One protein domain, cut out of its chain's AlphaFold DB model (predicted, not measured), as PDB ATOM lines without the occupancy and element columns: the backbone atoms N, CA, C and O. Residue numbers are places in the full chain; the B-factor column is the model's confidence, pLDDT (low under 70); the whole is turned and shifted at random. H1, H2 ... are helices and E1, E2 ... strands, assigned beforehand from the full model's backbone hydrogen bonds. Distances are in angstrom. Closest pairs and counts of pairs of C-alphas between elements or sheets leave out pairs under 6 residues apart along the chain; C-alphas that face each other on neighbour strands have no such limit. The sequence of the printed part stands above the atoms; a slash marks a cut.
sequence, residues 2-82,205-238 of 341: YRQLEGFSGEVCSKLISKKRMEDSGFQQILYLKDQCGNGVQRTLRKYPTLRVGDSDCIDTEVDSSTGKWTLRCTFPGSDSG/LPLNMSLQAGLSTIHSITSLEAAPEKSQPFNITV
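Overview. This is residues 2 to 82 and 205 to 238 of the 341 residues of an uncharacterized protein of Metarhizium rileyi (strain RCEF 4871) (UniProt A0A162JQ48). A compact sandwich of two sheets, E3 E4 E1 E7 and E2 E5 E6, sits at one end of a long thin arm: residues 2 to 19 stick out from it, and H1 makes residues 2 to 15 of that arm. The sheets lie face to face with their strands crossed at 36 degrees, and a long loop, residues 35 to 49, joins E1 to E2. The printed part has 115 residues with one named helix and seven named strands, in the order H1 E1 E2 E3 E4 E5 E6 E7; the larger sheet is mixed, the smaller antiparallel, and the class is mixed, helices and strands. The whole is only just loose, close to extended, with a radius of gyration of the C-alphas of 19.8 A and spans of 75 by 21 by 19 A, the arm adding much of the length.

Along the chain. H1 is residues 2 to 15, 19.6 A long, beginning at C-alpha 2 (7.695, -18.840, 31.022). E1, residues 25 to 34, begins at C-alpha 25 (20.137, -44.558, 2.582) and is 28.4 A long. E2 is residues 50 to 53, E3 residues 59 to 64, and E4 residues 69 to 76, 21.7 A. After the cut come E5, residues 207 to 213, 19.5 A, E6, residues 216 to 224, 21.3 A, and E7, residues 234 to 237, ending at C-alpha 237 (38.960, -55.412, -14.945).

Arrangement. The strongly twisted sheet runs E3 E4 E1 E7, with E3 and E7 as edge strands. E3 and E4 form a hairpin, with N 61 and O 71 2.8 A apart. E4 and E1 are antiparallel, with N 29 and O 72 at 2.8 A. E1 and E7 are parallel, with N 32 and O 234 at 2.8 A. In the other sheet E2 and E5 are antiparallel, with N 52 and O 210 at 2.8 A, and E5 and E6 form a hairpin, with N 211 and O 218 at 2.9 A. Between the sheets, the closest C-alphas of E2 and E4 are those of Val 53 and Phe 76, 6.9 A apart. H1 is on neither sheet, and every O i to N i+4 pair in it is within hydrogen-bond range.

Size, cuts and confidence. The C-alphas of Tyr 2 and Cys 37, the two farthest apart, are 75.2 A apart. Without residues 2 to 19 the body spans 43 by 22 by 17 A. Residues 83 to 204 are not printed, and C-alphas 82 and 205 are 10.6 A apart across the cut. The link E1 to E2 is long. The mean pLDDT of the printed part is 81.2, and residues 2 to 23 are under 70.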
ATOM      1  N   TYR A   2       6.402 -18.118  30.951       34.97
ATOM      2  CA  TYR A   2       7.695 -18.840  31.022       34.97
ATOM      3  C   TYR A   2       7.631 -20.326  30.609       34.97
ATOM      4  O   TYR A   2       8.443 -20.746  29.800       34.97
ATOM      5  N   ARG A   3       6.602 -21.087  31.019       38.91
ATOM      6  CA  ARG A   3       6.374 -22.471  30.526       38.91
ATOM      7  C   ARG A   3       6.061 -22.558  29.026       38.91
ATOM      8  O   ARG A   3       6.334 -23.566  28.393       38.91
ATOM      9  N   GLN A   4       5.461 -21.506  28.460       43.19
ATOM     10  CA  GLN A   4       5.226 -21.429  27.013       43.19
ATOM     11  C   GLN A   4       6.535 -21.116  26.289       43.19
ATOM     12  O   GLN A   4       6.819 -21.759  25.295       43.19
ATOM     13  N   LEU A   5       7.351 -20.191  26.802       39.69
ATOM     14  CA  LEU A   5       8.676 -19.872  26.261       39.69
ATOM     15  C   LEU A   5       9.640 -21.065  26.327       39.69
ATOM     16  O   LEU A   5      10.374 -21.286  25.378       39.69
ATOM     17  N   GLU A   6       9.602 -21.856  27.400       46.34
ATOM     18  CA  GLU A   6      10.384 -23.092  27.543       46.34
ATOM     19  C   GLU A   6       9.978 -24.133  26.486       46.34
ATOM     20  O   GLU A   6      10.829 -24.593  25.725       46.34
ATOM     21  N   GLY A   7       8.671 -24.400  26.342       49.03
ATOM     22  CA  GLY A   7       8.140 -25.275  25.290       49.03
ATOM     23  C   GLY A   7       8.438 -24.771  23.872       49.03
ATOM     24  O   GLY A   7       8.872 -25.543  23.020       49.03
ATOM     25  N   PHE A   8       8.293 -23.464  23.630       49.00
ATOM     26  CA  PHE A   8       8.589 -22.846  22.337       49.00
ATOM     27  C   PHE A   8      10.090 -22.798  22.032       49.00
ATOM     28  O   PHE A   8      10.451 -22.907  20.869       49.00
ATOM     29  N   SER A   9      10.980 -22.670  23.019       52.38
ATOM     30  CA  SER A   9      12.428 -22.594  22.768       52.38
ATOM     31  C   SER A   9      12.994 -23.907  22.219       52.38
ATOM     32  O   SER A   9      13.717 -23.892  21.225       52.38
ATOM     33  N   GLY A  10      12.594 -25.048  22.793       50.09
ATOM     34  CA  GLY A  10      12.990 -26.367  22.298       50.09
ATOM     35  C   GLY A  10      12.369 -26.689  20.938       50.09
ATOM     36  O   GLY A  10      13.040 -27.227  20.061       50.09
ATOM     37  N   GLU A  11      11.107 -26.313  20.723       54.22
ATOM     38  CA  GLU A  11      10.375 -26.585  19.481       54.22
ATOM     39  C   GLU A  11      10.805 -25.678  18.313       54.22
ATOM     40  O   GLU A  11      10.930 -26.139  17.182       54.22
ATOM     41  N   VAL A  12      11.068 -24.393  18.557       57.53
ATOM     42  CA  VAL A  12      11.464 -23.436  17.509       57.53
ATOM     43  C   VAL A  12      12.905 -23.676  17.061       57.53
ATOM     44  O   VAL A  12      13.157 -23.712  15.857       57.53
ATOM     45  N   CYS A  13      13.838 -23.915  17.993       56.72
ATOM     46  CA  CYS A  13      15.223 -24.246  17.642       56.72
ATOM     47  C   CYS A  13      15.331 -25.604  16.935       56.72
ATOM     48  O   CYS A  13      16.131 -25.741  16.016       56.72
ATOM     49  N   SER A  14      14.502 -26.590  17.300       51.97
ATOM     50  CA  SER A  14      14.502 -27.893  16.618       51.97
ATOM     51  C   SER A  14      13.814 -27.875  15.246       51.97
ATOM     52  O   SER A  14      14.150 -28.681  14.379       51.97
ATOM     53  N   LYS A  15      12.892 -26.937  15.000       55.81
ATOM     54  CA  LYS A  15      12.234 -26.762  13.693       55.81
ATOM     55  C   LYS A  15      13.036 -25.927  12.689       55.81
ATOM     56  O   LYS A  15      12.747 -25.995  11.495       55.81
ATOM     57  N   LEU A  16      14.007 -25.128  13.132       48.00
ATOM     58  CA  LEU A  16      14.771 -24.242  12.252       48.00
ATOM     59  C   LEU A  16      15.999 -24.952  11.654       48.00
ATOM     60  O   LEU A  16      16.890 -25.398  12.365       48.00
ATOM     61  N   ILE A  17      16.047 -24.942  10.318       50.53
ATOM     62  CA  ILE A  17      17.108 -25.373   9.387       50.53
ATOM     63  C   ILE A  17      16.902 -26.756   8.748       50.53
ATOM     64  O   ILE A  17      16.735 -27.787   9.397       50.53
ATOM     65  N   SER A  18      16.928 -26.673   7.414       45.19
ATOM     66  CA  SER A  18      16.608 -27.618   6.355       45.19
ATOM     67  C   SER A  18      17.889 -27.901   5.565       45.19
ATOM     68  O   SER A  18      18.217 -27.211   4.601       45.19
ATOM     69  N   LYS A  19      18.632 -28.922   5.974       45.41
ATOM     70  CA  LYS A  19      19.478 -29.681   5.054       45.41
ATOM     71  C   LYS A  19      19.059 -31.136   5.181       45.41
ATOM     72  O   LYS A  19      18.788 -31.608   6.282       45.41
ATOM     73  N   LYS A  20      18.894 -31.795   4.034       47.94
ATOM     74  CA  LYS A  20      18.629 -33.233   3.940       47.94
ATOM     75  C   LYS A  20      19.805 -33.914   4.651       47.94
ATOM     76  O   LYS A  20      20.924 -33.820   4.159       47.94
ATOM     77  N   ARG A  21      19.560 -34.440   5.850       53.97
ATOM     78  CA  ARG A  21      20.589 -35.051   6.697       53.97
ATOM     79  C   ARG A  21      21.086 -36.349   6.080       53.97
ATOM     80  O   ARG A  21      20.382 -36.943   5.259       53.97
ATOM     81  N   MET A  22      22.262 -36.791   6.513       59.34
ATOM     82  CA  MET A  22      22.799 -38.113   6.202       59.34
ATOM     83  C   MET A  22      21.998 -39.184   6.955       59.34
ATOM     84  O   MET A  22      22.413 -39.761   7.953       59.34
ATOM     85  N   GLU A  23      20.773 -39.428   6.499       62.94
ATOM     86  CA  GLU A  23      20.041 -40.624   6.889       62.94
ATOM     87  C   GLU A  23      20.578 -41.810   6.097       62.94
ATOM     88  O   GLU A  23      20.762 -41.713   4.876       62.94
ATOM     89  N   ASP A  24      20.796 -42.928   6.795       70.81
ATOM     90  CA  ASP A  24      21.218 -44.183   6.186       70.81
ATOM     91  C   ASP A  24      20.300 -44.525   5.018       70.81
ATOM     92  O   ASP A  24      19.128 -44.881   5.170       70.81
ATOM     93  N   SER A  25      20.863 -44.402   3.825       82.50
ATOM     94  CA  SER A  25      20.137 -44.558   2.582       82.50
ATOM     95  C   SER A  25      20.703 -45.755   1.843       82.50
ATOM     96  O   SER A  25      21.889 -45.820   1.510       82.50
ATOM     97  N   GLY A  26      19.840 -46.743   1.614       88.75
ATOM     98  CA  GLY A  26      20.176 -47.921   0.830       88.75
ATOM     99  C   GLY A  26      20.118 -47.618  -0.663       88.75
ATOM    100  O   GLY A  26      19.169 -46.994  -1.135       88.75
ATOM    101  N   PHE A  27      21.088 -48.120  -1.419       92.25
ATOM    102  CA  PHE A  27      21.077 -48.065  -2.877       92.25
ATOM    103  C   PHE A  27      21.604 -49.368  -3.477       92.25
ATOM    104  O   PHE A  27      22.249 -50.182  -2.810       92.25
ATOM    105  N   GLN A  28      21.300 -49.588  -4.754       93.75
ATOM    106  CA  GLN A  28      21.858 -50.698  -5.518       93.75
ATOM    107  C   GLN A  28      23.005 -50.204  -6.391       93.75
ATOM    108  O   GLN A  28      22.905 -49.157  -7.025       93.75
ATOM    109  N   GLN A  29      24.067 -50.993  -6.469       95.12
ATOM    110  CA  GLN A  29      25.230 -50.746  -7.302       95.12
ATOM    111  C   GLN A  29      25.454 -51.942  -8.223       95.12
ATOM    112  O   GLN A  29      25.432 -53.088  -7.783       95.12
ATOM    113  N   ILE A  30      25.667 -51.681  -9.511       95.25
ATOM    114  CA  ILE A  30      25.932 -52.719 -10.512       95.25
ATOM    115  C   ILE A  30      27.394 -52.624 -10.941       95.25
ATOM    116  O   ILE A  30      27.866 -51.546 -11.302       95.25
ATOM    117  N   LEU A  31      28.110 -53.742 -10.918       95.25
ATOM    118  CA  LEU A  31      29.473 -53.861 -11.428       95.25
ATOM    119  C   LEU A  31      29.518 -54.920 -12.528       95.25
ATOM    120  O   LEU A  31      28.891 -55.967 -12.414       95.25
ATOM    121  N   TYR A  32      30.289 -54.662 -13.574       95.50
ATOM    122  CA  TYR A  32      30.650 -55.630 -14.602       95.50
ATOM    123  C   TYR A  32      32.128 -55.957 -14.429       95.50
ATOM    124  O   TYR A  32      33.001 -55.208 -14.873       95.50
ATOM    125  N   LEU A  33      32.394 -57.051 -13.721       94.62
ATOM    126  CA  LEU A  33      33.730 -57.516 -13.384       94.62
ATOM    127  C   LEU A  33      34.231 -58.479 -14.456       94.62
ATOM    128  O   LEU A  33      33.630 -59.532 -14.690       94.62
ATOM    129  N   LYS A  34      35.352 -58.125 -15.083       93.50
ATOM    130  CA  LYS A  34      36.048 -58.966 -16.060       93.50
ATOM    131  C   LYS A  34      37.429 -59.359 -15.560       93.50
ATOM    132  O   LYS A  34      38.074 -58.562 -14.888       93.50
ATOM    133  N   ASP A  35      37.880 -60.559 -15.893       91.62
ATOM    134  CA  ASP A  35      39.262 -60.971 -15.656       91.62
ATOM    135  C   ASP A  35      40.229 -60.287 -16.651       91.62
ATOM    136  O   ASP A  35      39.813 -59.588 -17.585       91.62
ATOM    137  N   GLN A  36      41.532 -60.513 -16.483       90.81
ATOM    138  CA  GLN A  36      42.585 -60.034 -17.391       90.81
ATOM    139  C   GLN A  36      42.434 -60.514 -18.849       90.81
ATOM    140  O   GLN A  36      43.041 -59.946 -19.752       90.81
ATOM    141  N   CYS A  37      41.626 -61.546 -19.093       90.38
ATOM    142  CA  CYS A  37      41.337 -62.109 -20.409       90.38
ATOM    143  C   CYS A  37      40.011 -61.603 -21.002       90.38
ATOM    144  O   CYS A  37      39.675 -61.943 -22.135       90.38
ATOM    145  N   GLY A  38      39.257 -60.783 -20.265       89.69
ATOM    146  CA  GLY A  38      37.962 -60.258 -20.681       89.69
ATOM    147  C   GLY A  38      36.770 -61.181 -20.404       89.69
ATOM    148  O   GLY A  38      35.656 -60.833 -20.809       89.69
ATOM    149  N   ASN A  39      36.965 -62.306 -19.712       90.56
ATOM    150  CA  ASN A  39      35.875 -63.185 -19.293       90.56
ATOM    151  C   ASN A  39      35.175 -62.623 -18.054       90.56
ATOM    152  O   ASN A  39      35.781 -61.918 -17.251       90.56
ATOM    153  N   GLY A  40      33.896 -62.959 -17.877       89.75
ATOM    154  CA  GLY A  40      33.155 -62.607 -16.669       89.75
ATOM    155  C   GLY A  40      33.749 -63.273 -15.426       89.75
ATOM    156  O   GLY A  40      34.012 -64.477 -15.416       89.75
ATOM    157  N   VAL A  41      33.942 -62.490 -14.367       88.25
ATOM    158  CA  VAL A  41      34.447 -62.999 -13.087       88.25
ATOM    159  C   VAL A  41      33.404 -63.889 -12.419       88.25
ATOM    160  O   VAL A  41      32.259 -63.480 -12.211       88.25
ATOM    161  N   GLN A  42      33.825 -65.093 -12.035       80.88
ATOM    162  CA  GLN A  42      32.982 -66.086 -11.375       80.88
ATOM    163  C   GLN A  42      33.096 -66.016  -9.846       80.88
ATOM    164  O   GLN A  42      34.058 -65.493  -9.287       80.88
ATOM    165  N   ARG A  43      32.139 -66.637  -9.144       78.06
ATOM    166  CA  ARG A  43      32.161 -66.771  -7.672       78.06
ATOM    167  C   ARG A  43      33.334 -67.601  -7.132       78.06
ATOM    168  O   ARG A  43      33.612 -67.545  -5.941       78.06
ATOM    169  N   THR A  44      34.001 -68.375  -7.985       74.06
ATOM    170  CA  THR A  44      35.153 -69.230  -7.649       74.06
ATOM    171  C   THR A  44      36.475 -68.462  -7.533       74.06
ATOM    172  O   THR A  44      37.516 -69.078  -7.303       74.06
ATOM    173  N   LEU A  45      36.446 -67.132  -7.664       75.88
ATOM    174  CA  LEU A  45      37.602 -66.260  -7.487       75.88
ATOM    175  C   LEU A  45      38.224 -66.440  -6.092       75.88
ATOM    176  O   LEU A  45      37.522 -66.439  -5.082       75.88
ATOM    177  N   ARG A  46      39.561 -66.541  -6.027       72.62
ATOM    178  CA  ARG A  46      40.307 -66.791  -4.775       72.62
ATOM    179  C   ARG A  46      39.949 -65.812  -3.650       72.62
ATOM    180  O   ARG A  46      39.851 -66.223  -2.496       72.62
ATOM    181  N   LYS A  47      39.781 -64.531  -3.987       79.50
ATOM    182  CA  LYS A  47      39.171 -63.525  -3.113       79.50
ATOM    183  C   LYS A  47      37.873 -63.063  -3.750       79.50
ATOM    184  O   LYS A  47      37.909 -62.474  -4.830       79.50
ATOM    185  N   TYR A  48      36.765 -63.336  -3.075       85.69
ATOM    186  CA  TYR A  48      35.437 -62.921  -3.503       85.69
ATOM    187  C   TYR A  48      35.369 -61.392  -3.675       85.69
ATOM    188  O   TYR A  48      35.992 -60.687  -2.879       85.69
ATOM    189  N   PRO A  49      34.654 -60.871  -4.687       89.75
ATOM    190  CA  PRO A  49      34.481 -59.435  -4.849       89.75
ATOM    191  C   PRO A  49      33.783 -58.794  -3.643       89.75
ATOM    192  O   PRO A  49      32.627 -59.096  -3.354       89.75
ATOM    193  N   THR A  50      34.475 -57.870  -2.982       92.06
ATOM    194  CA  THR A  50      33.963 -57.083  -1.856       92.06
ATOM    195  C   THR A  50      33.987 -55.608  -2.230       92.06
ATOM    196  O   THR A  50      35.058 -55.027  -2.416       92.06
ATOM    197  N   LEU A  51      32.802 -55.009  -2.351       94.31
ATOM    198  CA  LEU A  51      32.617 -53.574  -2.567       94.31
ATOM    199  C   LEU A  51      32.368 -52.891  -1.220       94.31
ATOM    200  O   LEU A  51      31.575 -53.393  -0.426       94.31
ATOM    201  N   ARG A  52      33.001 -51.742  -0.990       94.25
ATOM    202  CA  ARG A  52      32.854 -50.937   0.230       94.25
ATOM    203  C   ARG A  52      32.504 -49.503  -0.102       94.25
ATOM    204  O   ARG A  52      32.991 -48.991  -1.105       94.25
ATOM    205  N   VAL A  53      31.728 -48.853   0.757       92.12
ATOM    206  CA  VAL A  53      31.480 -47.405   0.743       92.12
ATOM    207  C   VAL A  53      32.035 -46.833   2.042       92.12
ATOM    208  O   VAL A  53      31.500 -47.101   3.116       92.12
ATOM    209  N   GLY A  54      33.145 -46.096   1.953       88.94
ATOM    210  CA  GLY A  54      33.950 -45.770   3.129       88.94
ATOM    211  C   GLY A  54      34.383 -47.054   3.844       88.94
ATOM    212  O   GLY A  54      35.034 -47.911   3.243       88.94
ATOM    213  N   ASP A  55      33.953 -47.198   5.095       87.12
ATOM    214  CA  ASP A  55      34.229 -48.368   5.938       87.12
ATOM    215  C   ASP A  55      33.138 -49.454   5.878       87.12
ATOM    216  O   ASP A  55      33.329 -50.534   6.436       87.12
ATOM    217  N   SER A  56      32.008 -49.199   5.209       89.12
ATOM    218  CA  SER A  56      30.845 -50.097   5.201       89.12
ATOM    219  C   SER A  56      30.891 -51.083   4.027       89.12
ATOM    220  O   SER A  56      31.002 -50.671   2.869       89.12
ATOM    221  N   ASP A  57      30.757 -52.386   4.301       91.88
ATOM    222  CA  ASP A  57      30.684 -53.442   3.278       91.88
ATOM    223  C   ASP A  57      29.306 -53.471   2.578       91.88
ATOM    224  O   ASP A  57      28.252 -53.416   3.216       91.88
ATOM    225  N   CYS A  58      29.296 -53.624   1.251       92.88
ATOM    226  CA  CYS A  58      28.085 -53.898   0.475       92.88
ATOM    227  C   CYS A  58      27.810 -55.405   0.370       92.88
ATOM    228  O   CYS A  58      28.724 -56.227   0.366       92.88
ATOM    229  N   ILE A  59      26.539 -55.772   0.187       92.62
ATOM    230  CA  ILE A  59      26.095 -57.172   0.104       92.62
ATOM    231  C   ILE A  59      25.727 -57.510  -1.341       92.62
ATOM    232  O   ILE A  59      24.889 -56.823  -1.927       92.62
ATOM    233  N   ASP A  60      26.287 -58.571  -1.924       90.19
ATOM    234  CA  ASP A  60      25.834 -59.042  -3.236       90.19
ATOM    235  C   ASP A  60      24.429 -59.659  -3.160       90.19
ATOM    236  O   ASP A  60      24.066 -60.359  -2.218       90.19
ATOM    237  N   THR A  61      23.612 -59.362  -4.163       89.25
ATOM    238  CA  THR A  61      22.208 -59.800  -4.247       89.25
ATOM    239  C   THR A  61      21.952 -60.668  -5.471       89.25
ATOM    240  O   THR A  61      21.141 -61.586  -5.418       89.25
ATOM    241  N   GLU A  62      22.670 -60.409  -6.562       88.88
ATOM    242  CA  GLU A  62      22.573 -61.157  -7.809       88.88
ATOM    243  C   GLU A  62      23.954 -61.210  -8.466       88.88
ATOM    244  O   GLU A  62      24.666 -60.203  -8.509       88.88
ATOM    245  N   VAL A  63      24.330 -62.382  -8.979       88.75
ATOM    246  CA  VAL A  63      25.597 -62.591  -9.688       88.75
ATOM    247  C   VAL A  63      25.329 -63.392 -10.952       88.75
ATOM    248  O   VAL A  63      24.934 -64.556 -10.883       88.75
ATOM    249  N   ASP A  64      25.585 -62.775 -12.099       89.56
ATOM    250  CA  ASP A  64      25.601 -63.434 -13.398       89.56
ATOM    251  C   ASP A  64      27.055 -63.638 -13.840       89.56
ATOM    252  O   ASP A  64      27.694 -62.764 -14.429       89.56
ATOM    253  N   SER A  65      27.571 -64.834 -13.555       80.06
ATOM    254  CA  SER A  65      28.933 -65.251 -13.897       80.06
ATOM    255  C   SER A  65      29.210 -65.269 -15.406       80.06
ATOM    256  O   SER A  65      30.373 -65.244 -15.797       80.06
ATOM    257  N   SER A  66      28.182 -65.341 -16.261       82.81
ATOM    258  CA  SER A  66      28.374 -65.400 -17.717       82.81
ATOM    259  C   SER A  66      28.751 -64.038 -18.295       82.81
ATOM    260  O   SER A  66      29.635 -63.938 -19.146       82.81
ATOM    261  N   THR A  67      28.126 -62.978 -17.783       87.31
ATOM    262  CA  THR A  67      28.404 -61.591 -18.170       87.31
ATOM    263  C   THR A  67      29.402 -60.909 -17.233       87.31
ATOM    264  O   THR A  67      29.917 -59.839 -17.561       87.31
ATOM    265  N   GLY A  68      29.679 -61.519 -16.076       90.50
ATOM    266  CA  GLY A  68      30.444 -60.907 -14.996       90.50
ATOM    267  C   GLY A  68      29.669 -59.787 -14.305       90.50
ATOM    268  O   GLY A  68      30.288 -58.865 -13.786       90.50
ATOM    269  N   LYS A  69      28.331 -59.806 -14.333       94.25
ATOM    270  CA  LYS A  69      27.493 -58.780 -13.701       94.25
ATOM    271  C   LYS A  69      27.261 -59.112 -12.226       94.25
ATOM    272  O   LYS A  69      26.769 -60.187 -11.892       94.25
ATOM    273  N   TRP A  70      27.545 -58.146 -11.364       93.81
ATOM    274  CA  TRP A  70      27.366 -58.201  -9.919       93.81
ATOM    275  C   TRP A  70      26.428 -57.079  -9.489       93.81
ATOM    276  O   TRP A  70      26.725 -55.905  -9.704       93.81
ATOM    277  N   THR A  71      25.300 -57.433  -8.882       94.19
ATOM    278  CA  THR A  71      24.366 -56.473  -8.288       94.19
ATOM    279  C   THR A  71      24.559 -56.485  -6.779       94.19
ATOM    280  O   THR A  71      24.275 -57.489  -6.122       94.19
ATOM    281  N   LEU A  72      25.017 -55.371  -6.217       94.31
ATOM    282  CA  LEU A  72      25.282 -55.209  -4.792       94.31
ATOM    283  C   LEU A  72      24.318 -54.201  -4.173       94.31
ATOM    284  O   LEU A  72      23.922 -53.226  -4.806       94.31
ATOM    285  N   ARG A  73      23.939 -54.436  -2.922       94.25
ATOM    286  CA  ARG A  73      23.169 -53.514  -2.096       94.25
ATOM    287  C   ARG A  73      24.116 -52.857  -1.103       94.25
ATOM    288  O   ARG A  73      24.712 -53.546  -0.279       94.25
ATOM    289  N   CYS A  74      24.223 -51.541  -1.195       93.31
ATOM    290  CA  CYS A  74      25.082 -50.708  -0.366       93.31
ATOM    291  C   CYS A  74      24.234 -49.783   0.509       93.31
ATOM    292  O   CYS A  74      23.071 -49.508   0.202       93.31
ATOM    293  N   THR A  75      24.832 -49.282   1.581       90.81
ATOM    294  CA  THR A  75      24.281 -48.219   2.423       90.81
ATOM    295  C   THR A  75      25.250 -47.045   2.431       90.81
ATOM    296  O   THR A  75      26.462 -47.228   2.355       90.81
ATOM    297  N   PHE A  76      24.708 -45.833   2.473       86.75
ATOM    298  CA  PHE A  76      25.482 -44.609   2.623       86.75
ATOM    299  C   PHE A  76      24.904 -43.793   3.786       86.75
ATOM    300  O   PHE A  76      23.690 -43.564   3.780       86.75
ATOM    301  N   PRO A  77      25.733 -43.336   4.744       83.06
ATOM    302  CA  PRO A  77      27.155 -43.673   4.918       83.06
ATOM    303  C   PRO A  77      27.372 -45.119   5.425       83.06
ATOM    304  O   PRO A  77      28.467 -45.671   5.298       83.06
ATOM    305  N   GLY A  78      26.312 -45.757   5.937       81.75
ATOM    306  CA  GLY A  78      26.313 -47.138   6.405       81.75
ATOM    307  C   GLY A  78      26.727 -47.281   7.869       81.75
ATOM    308  O   GLY A  78      27.325 -46.384   8.461       81.75
ATOM    309  N   SER A  79      26.412 -48.440   8.453       76.38
ATOM    310  CA  SER A  79      26.482 -48.687   9.900       76.38
ATOM    311  C   SER A  79      27.886 -48.634  10.495       76.38
ATOM    312  O   SER A  79      28.033 -48.397  11.692       76.38
ATOM    313  N   ASP A  80      28.914 -48.858   9.677       77.50
ATOM    314  CA  ASP A  80      30.307 -48.860  10.122       77.50
ATOM    315  C   ASP A  80      31.011 -47.523   9.873       77.50
ATOM    316  O   ASP A  80      32.201 -47.401  10.168       77.50
ATOM    317  N   SER A  81      30.286 -46.519   9.369       77.88
ATOM    318  CA  SER A  81      30.805 -45.172   9.130       77.88
ATOM    319  C   SER A  81      31.222 -44.448  10.413       77.88
ATOM    320  O   SER A  81      30.730 -44.738  11.508       77.88
ATOM    321  N   GLY A  82      32.111 -43.459  10.262       76.69
ATOM    322  CA  GLY A  82      32.492 -42.538  11.336       76.69
ATOM    323  C   GLY A  82      31.274 -41.888  11.994       76.69
ATOM    324  O   GLY A  82      31.148 -41.959  13.215       76.69
ATOM    325  N   LEU A 205      33.106 -36.380   4.064       73.75
ATOM    326  CA  LEU A 205      32.597 -36.463   2.703       73.75
ATOM    327  C   LEU A 205      33.594 -35.886   1.685       73.75
ATOM    328  O   LEU A 205      34.245 -34.876   1.957       73.75
ATOM    329  N   PRO A 206      33.669 -36.458   0.467       86.00
ATOM    330  CA  PRO A 206      32.892 -37.598  -0.035       86.00
ATOM    331  C   PRO A 206      33.460 -38.969   0.384       86.00
ATOM    332  O   PRO A 206      34.673 -39.164   0.442       86.00
ATOM    333  N   LEU A 207      32.587 -39.968   0.570       88.25
ATOM    334  CA  LEU A 207      33.008 -41.347   0.853       88.25
ATOM    335  C   LEU A 207      33.434 -42.067  -0.429       88.25
ATOM    336  O   LEU A 207      32.711 -42.080  -1.425       88.25
ATOM    337  N   ASN A 208      34.585 -42.735  -0.394       92.50
ATOM    338  CA  ASN A 208      35.071 -43.511  -1.533       92.50
ATOM    339  C   ASN A 208      34.406 -44.883  -1.613       92.50
ATOM    340  O   ASN A 208      34.313 -45.606  -0.620       92.50
ATOM    341  N   MET A 209      34.016 -45.271  -2.825       94.00
ATOM    342  CA  MET A 209      33.582 -46.623  -3.128       94.00
ATOM    343  C   MET A 209      34.782 -47.455  -3.590       94.00
ATOM    344  O   MET A 209      35.313 -47.212  -4.673       94.00
ATOM    345  N   SER A 210      35.219 -48.426  -2.793       95.38
ATOM    346  CA  SER A 210      36.406 -49.249  -3.070       95.38
ATOM    347  C   SER A 210      36.036 -50.704  -3.355       95.38
ATOM    348  O   SER A 210      35.013 -51.195  -2.886       95.38
ATOM    349  N   LEU A 211      36.855 -51.400  -4.142       95.19
ATOM    350  CA  LEU A 211      36.632 -52.799  -4.508       95.19
ATOM    351  C   LEU A 211      37.893 -53.618  -4.283       95.19
ATOM    352  O   LEU A 211      38.975 -53.262  -4.749       95.19
ATOM    353  N   GLN A 212      37.724 -54.769  -3.650       93.06
ATOM    354  CA  GLN A 212      38.726 -55.819  -3.615       93.06
ATOM    355  C   GLN A 212      38.169 -57.058  -4.307       93.06
ATOM    356  O   GLN A 212      37.101 -57.538  -3.944       93.06
ATOM    357  N   ALA A 213      38.874 -57.581  -5.305       91.25
ATOM    358  CA  ALA A 213      38.473 -58.791  -6.015       91.25
ATOM    359  C   ALA A 213      39.710 -59.486  -6.591       91.25
ATOM    360  O   ALA A 213      40.510 -58.866  -7.293       91.25
ATOM    361  N   GLY A 214      39.874 -60.779  -6.304       88.12
ATOM    362  CA  GLY A 214      41.036 -61.538  -6.769       88.12
ATOM    363  C   GLY A 214      42.336 -60.987  -6.179       88.12
ATOM    364  O   GLY A 214      42.471 -60.903  -4.958       88.12
ATOM    365  N   LEU A 215      43.291 -60.619  -7.033       88.50
ATOM    366  CA  LEU A 215      44.506 -59.900  -6.619       88.50
ATOM    367  C   LEU A 215      44.390 -58.378  -6.771       88.50
ATOM    368  O   LEU A 215      45.288 -57.649  -6.368       88.50
ATOM    369  N   SER A 216      43.283 -57.873  -7.316       89.56
ATOM    370  CA  SER A 216      43.095 -56.442  -7.523       89.56
ATOM    371  C   SER A 216      42.504 -55.761  -6.292       89.56
ATOM    372  O   SER A 216      41.510 -56.214  -5.718       89.56
ATOM    373  N   THR A 217      43.098 -54.624  -5.934       91.44
ATOM    374  CA  THR A 217      42.563 -53.682  -4.946       91.44
ATOM    375  C   THR A 217      42.413 -52.319  -5.613       91.44
ATOM    376  O   THR A 217      43.390 -51.737  -6.076       91.44
ATOM    377  N   ILE A 218      41.182 -51.822  -5.691       93.12
ATOM    378  CA  ILE A 218      40.829 -50.532  -6.281       93.12
ATOM    379  C   ILE A 218      40.339 -49.633  -5.155       93.12
ATOM    380  O   ILE A 218      39.249 -49.827  -4.622       93.12
ATOM    381  N   HIS A 219      41.157 -48.648  -4.792       92.62
ATOM    382  CA  HIS A 219      40.895 -47.779  -3.645       92.62
ATOM    383  C   HIS A 219      39.738 -46.795  -3.862       92.62
ATOM    384  O   HIS A 219      39.111 -46.382  -2.892       92.62
ATOM    385  N   SER A 220      39.441 -46.426  -5.111       93.12
ATOM    386  CA  SER A 220      38.281 -45.598  -5.439       93.12
ATOM    387  C   SER A 220      37.810 -45.868  -6.868       93.12
ATOM    388  O   SER A 220      38.521 -45.595  -7.833       93.12
ATOM    389  N   ILE A 221      36.616 -46.447  -6.993       93.88
ATOM    390  CA  ILE A 221      35.847 -46.540  -8.240       93.88
ATOM    391  C   ILE A 221      35.137 -45.206  -8.487       93.88
ATOM    392  O   ILE A 221      35.074 -44.721  -9.614       93.88
ATOM    393  N   THR A 222      34.576 -44.633  -7.423       93.44
ATOM    394  CA  THR A 222      33.912 -43.332  -7.419       93.44
ATOM    395  C   THR A 222      33.862 -42.782  -5.995       93.44
ATOM    396  O   THR A 222      34.104 -43.517  -5.035       93.44
ATOM    397  N   SER A 223      33.511 -41.508  -5.862       90.94
ATOM    398  CA  SER A 223      33.325 -40.834  -4.578       90.94
ATOM    399  C   SER A 223      31.873 -40.374  -4.468       90.94
ATOM    400  O   SER A 223      31.313 -39.835  -5.422       90.94
ATOM    401  N   LEU A 224      31.252 -40.625  -3.320       88.44
ATOM    402  CA  LEU A 224      29.840 -40.376  -3.062       88.44
ATOM    403  C   LEU A 224      29.698 -39.278  -2.005       88.44
ATOM    404  O   LEU A 224      30.196 -39.413  -0.890       88.44
ATOM    405  N   GLU A 225      28.994 -38.202  -2.344       85.75
ATOM    406  CA  GLU A 225      28.545 -37.189  -1.374       85.75
ATOM    407  C   GLU A 225      27.183 -37.553  -0.761       85.75
ATOM    408  O   GLU A 225      26.819 -37.066   0.303       85.75
ATOM    409  N   ALA A 226      26.423 -38.417  -1.437       84.50
ATOM    410  CA  ALA A 226      25.126 -38.918  -1.005       84.50
ATOM    411  C   ALA A 226      24.850 -40.294  -1.629       84.50
ATOM    412  O   ALA A 226      25.492 -40.685  -2.610       84.50
ATOM    413  N   ALA A 227      23.846 -41.006  -1.108       87.62
ATOM    414  CA  ALA A 227      23.335 -42.207  -1.760       87.62
ATOM    415  C   ALA A 227      22.820 -41.869  -3.175       87.62
ATOM    416  O   ALA A 227      21.955 -40.996  -3.318       87.62
ATOM    417  N   PRO A 228      23.307 -42.545  -4.226       87.12
ATOM    418  CA  PRO A 228      22.857 -42.281  -5.583       87.12
ATOM    419  C   PRO A 228      21.407 -42.745  -5.778       87.12
ATOM    420  O   PRO A 228      21.049 -43.878  -5.461       87.12
ATOM    421  N   GLU A 229      20.571 -41.883  -6.366       84.12
ATOM    422  CA  GLU A 229      19.165 -42.210  -6.663       84.12
ATOM    423  C   GLU A 229      19.023 -43.267  -7.770       84.12
ATOM    424  O   GLU A 229      18.025 -43.986  -7.840       84.12
ATOM    425  N   LYS A 230      20.016 -43.355  -8.661       84.06
ATOM    426  CA  LYS A 230      20.067 -44.323  -9.759       84.06
ATOM    427  C   LYS A 230      21.415 -45.022  -9.765       84.06
ATOM    428  O   LYS A 230      22.452 -44.370  -9.672       84.06
ATOM    429  N   SER A 231      21.387 -46.339  -9.932       82.06
ATOM    430  CA  SER A 231      22.594 -47.150 -10.030       82.06
ATOM    431  C   SER A 231      23.365 -46.813 -11.311       82.06
ATOM    432  O   SER A 231      22.831 -46.889 -12.419       82.06
ATOM    433  N   GLN A 232      24.636 -46.433 -11.168       88.25
ATOM    434  CA  GLN A 232      25.534 -46.221 -12.302       88.25
ATOM    435  C   GLN A 232      26.402 -47.468 -12.485       88.25
ATOM    436  O   GLN A 232      27.204 -47.754 -11.605       88.25
ATOM    437  N   PRO A 233      26.282 -48.233 -13.580       93.62
ATOM    438  CA  PRO A 233      27.098 -49.427 -13.762       93.62
ATOM    439  C   PRO A 233      28.574 -49.083 -14.009       93.62
ATOM    440  O   PRO A 233      28.874 -48.186 -14.796       93.62
ATOM    441  N   PHE A 234      29.491 -49.847 -13.408       94.94
ATOM    442  CA  PHE A 234      30.936 -49.718 -13.647       94.94
ATOM    443  C   PHE A 234      31.512 -50.967 -14.308       94.94
ATOM    444  O   PHE A 234      31.263 -52.080 -13.853       94.94
ATOM    445  N   ASN A 235      32.315 -50.780 -15.357       95.12
ATOM    446  CA  ASN A 235      33.094 -51.850 -15.980       95.12
ATOM    447  C   ASN A 235      34.485 -51.871 -15.358       95.12
ATOM    448  O   ASN A 235      35.206 -50.877 -15.446       95.12
ATOM    449  N   ILE A 236      34.858 -52.986 -14.738       94.19
ATOM    450  CA  ILE A 236      36.105 -53.096 -13.990       94.19
ATOM    451  C   ILE A 236      36.809 -54.387 -14.386       94.19
ATOM    452  O   ILE A 236      36.227 -55.469 -14.328       94.19
ATOM    453  N   THR A 237      38.078 -54.263 -14.760       92.12
ATOM    454  CA  THR A 237      38.960 -55.412 -14.945       92.12
ATOM    455  C   THR A 237      39.683 -55.703 -13.638       92.12
ATOM    456  O   THR A 237      40.235 -54.797 -13.014       92.12
ATOM    457  N   VAL A 238      39.668 -56.964 -13.224       91.81
ATOM    458  CA  VAL A 238      40.337 -57.462 -12.023       91.81
ATOM    459  C   VAL A 238      41.208 -58.652 -12.390       91.81
ATOM    460  O   VAL A 238      40.994 -59.318 -13.399       91.81
TER     461      VAL A 238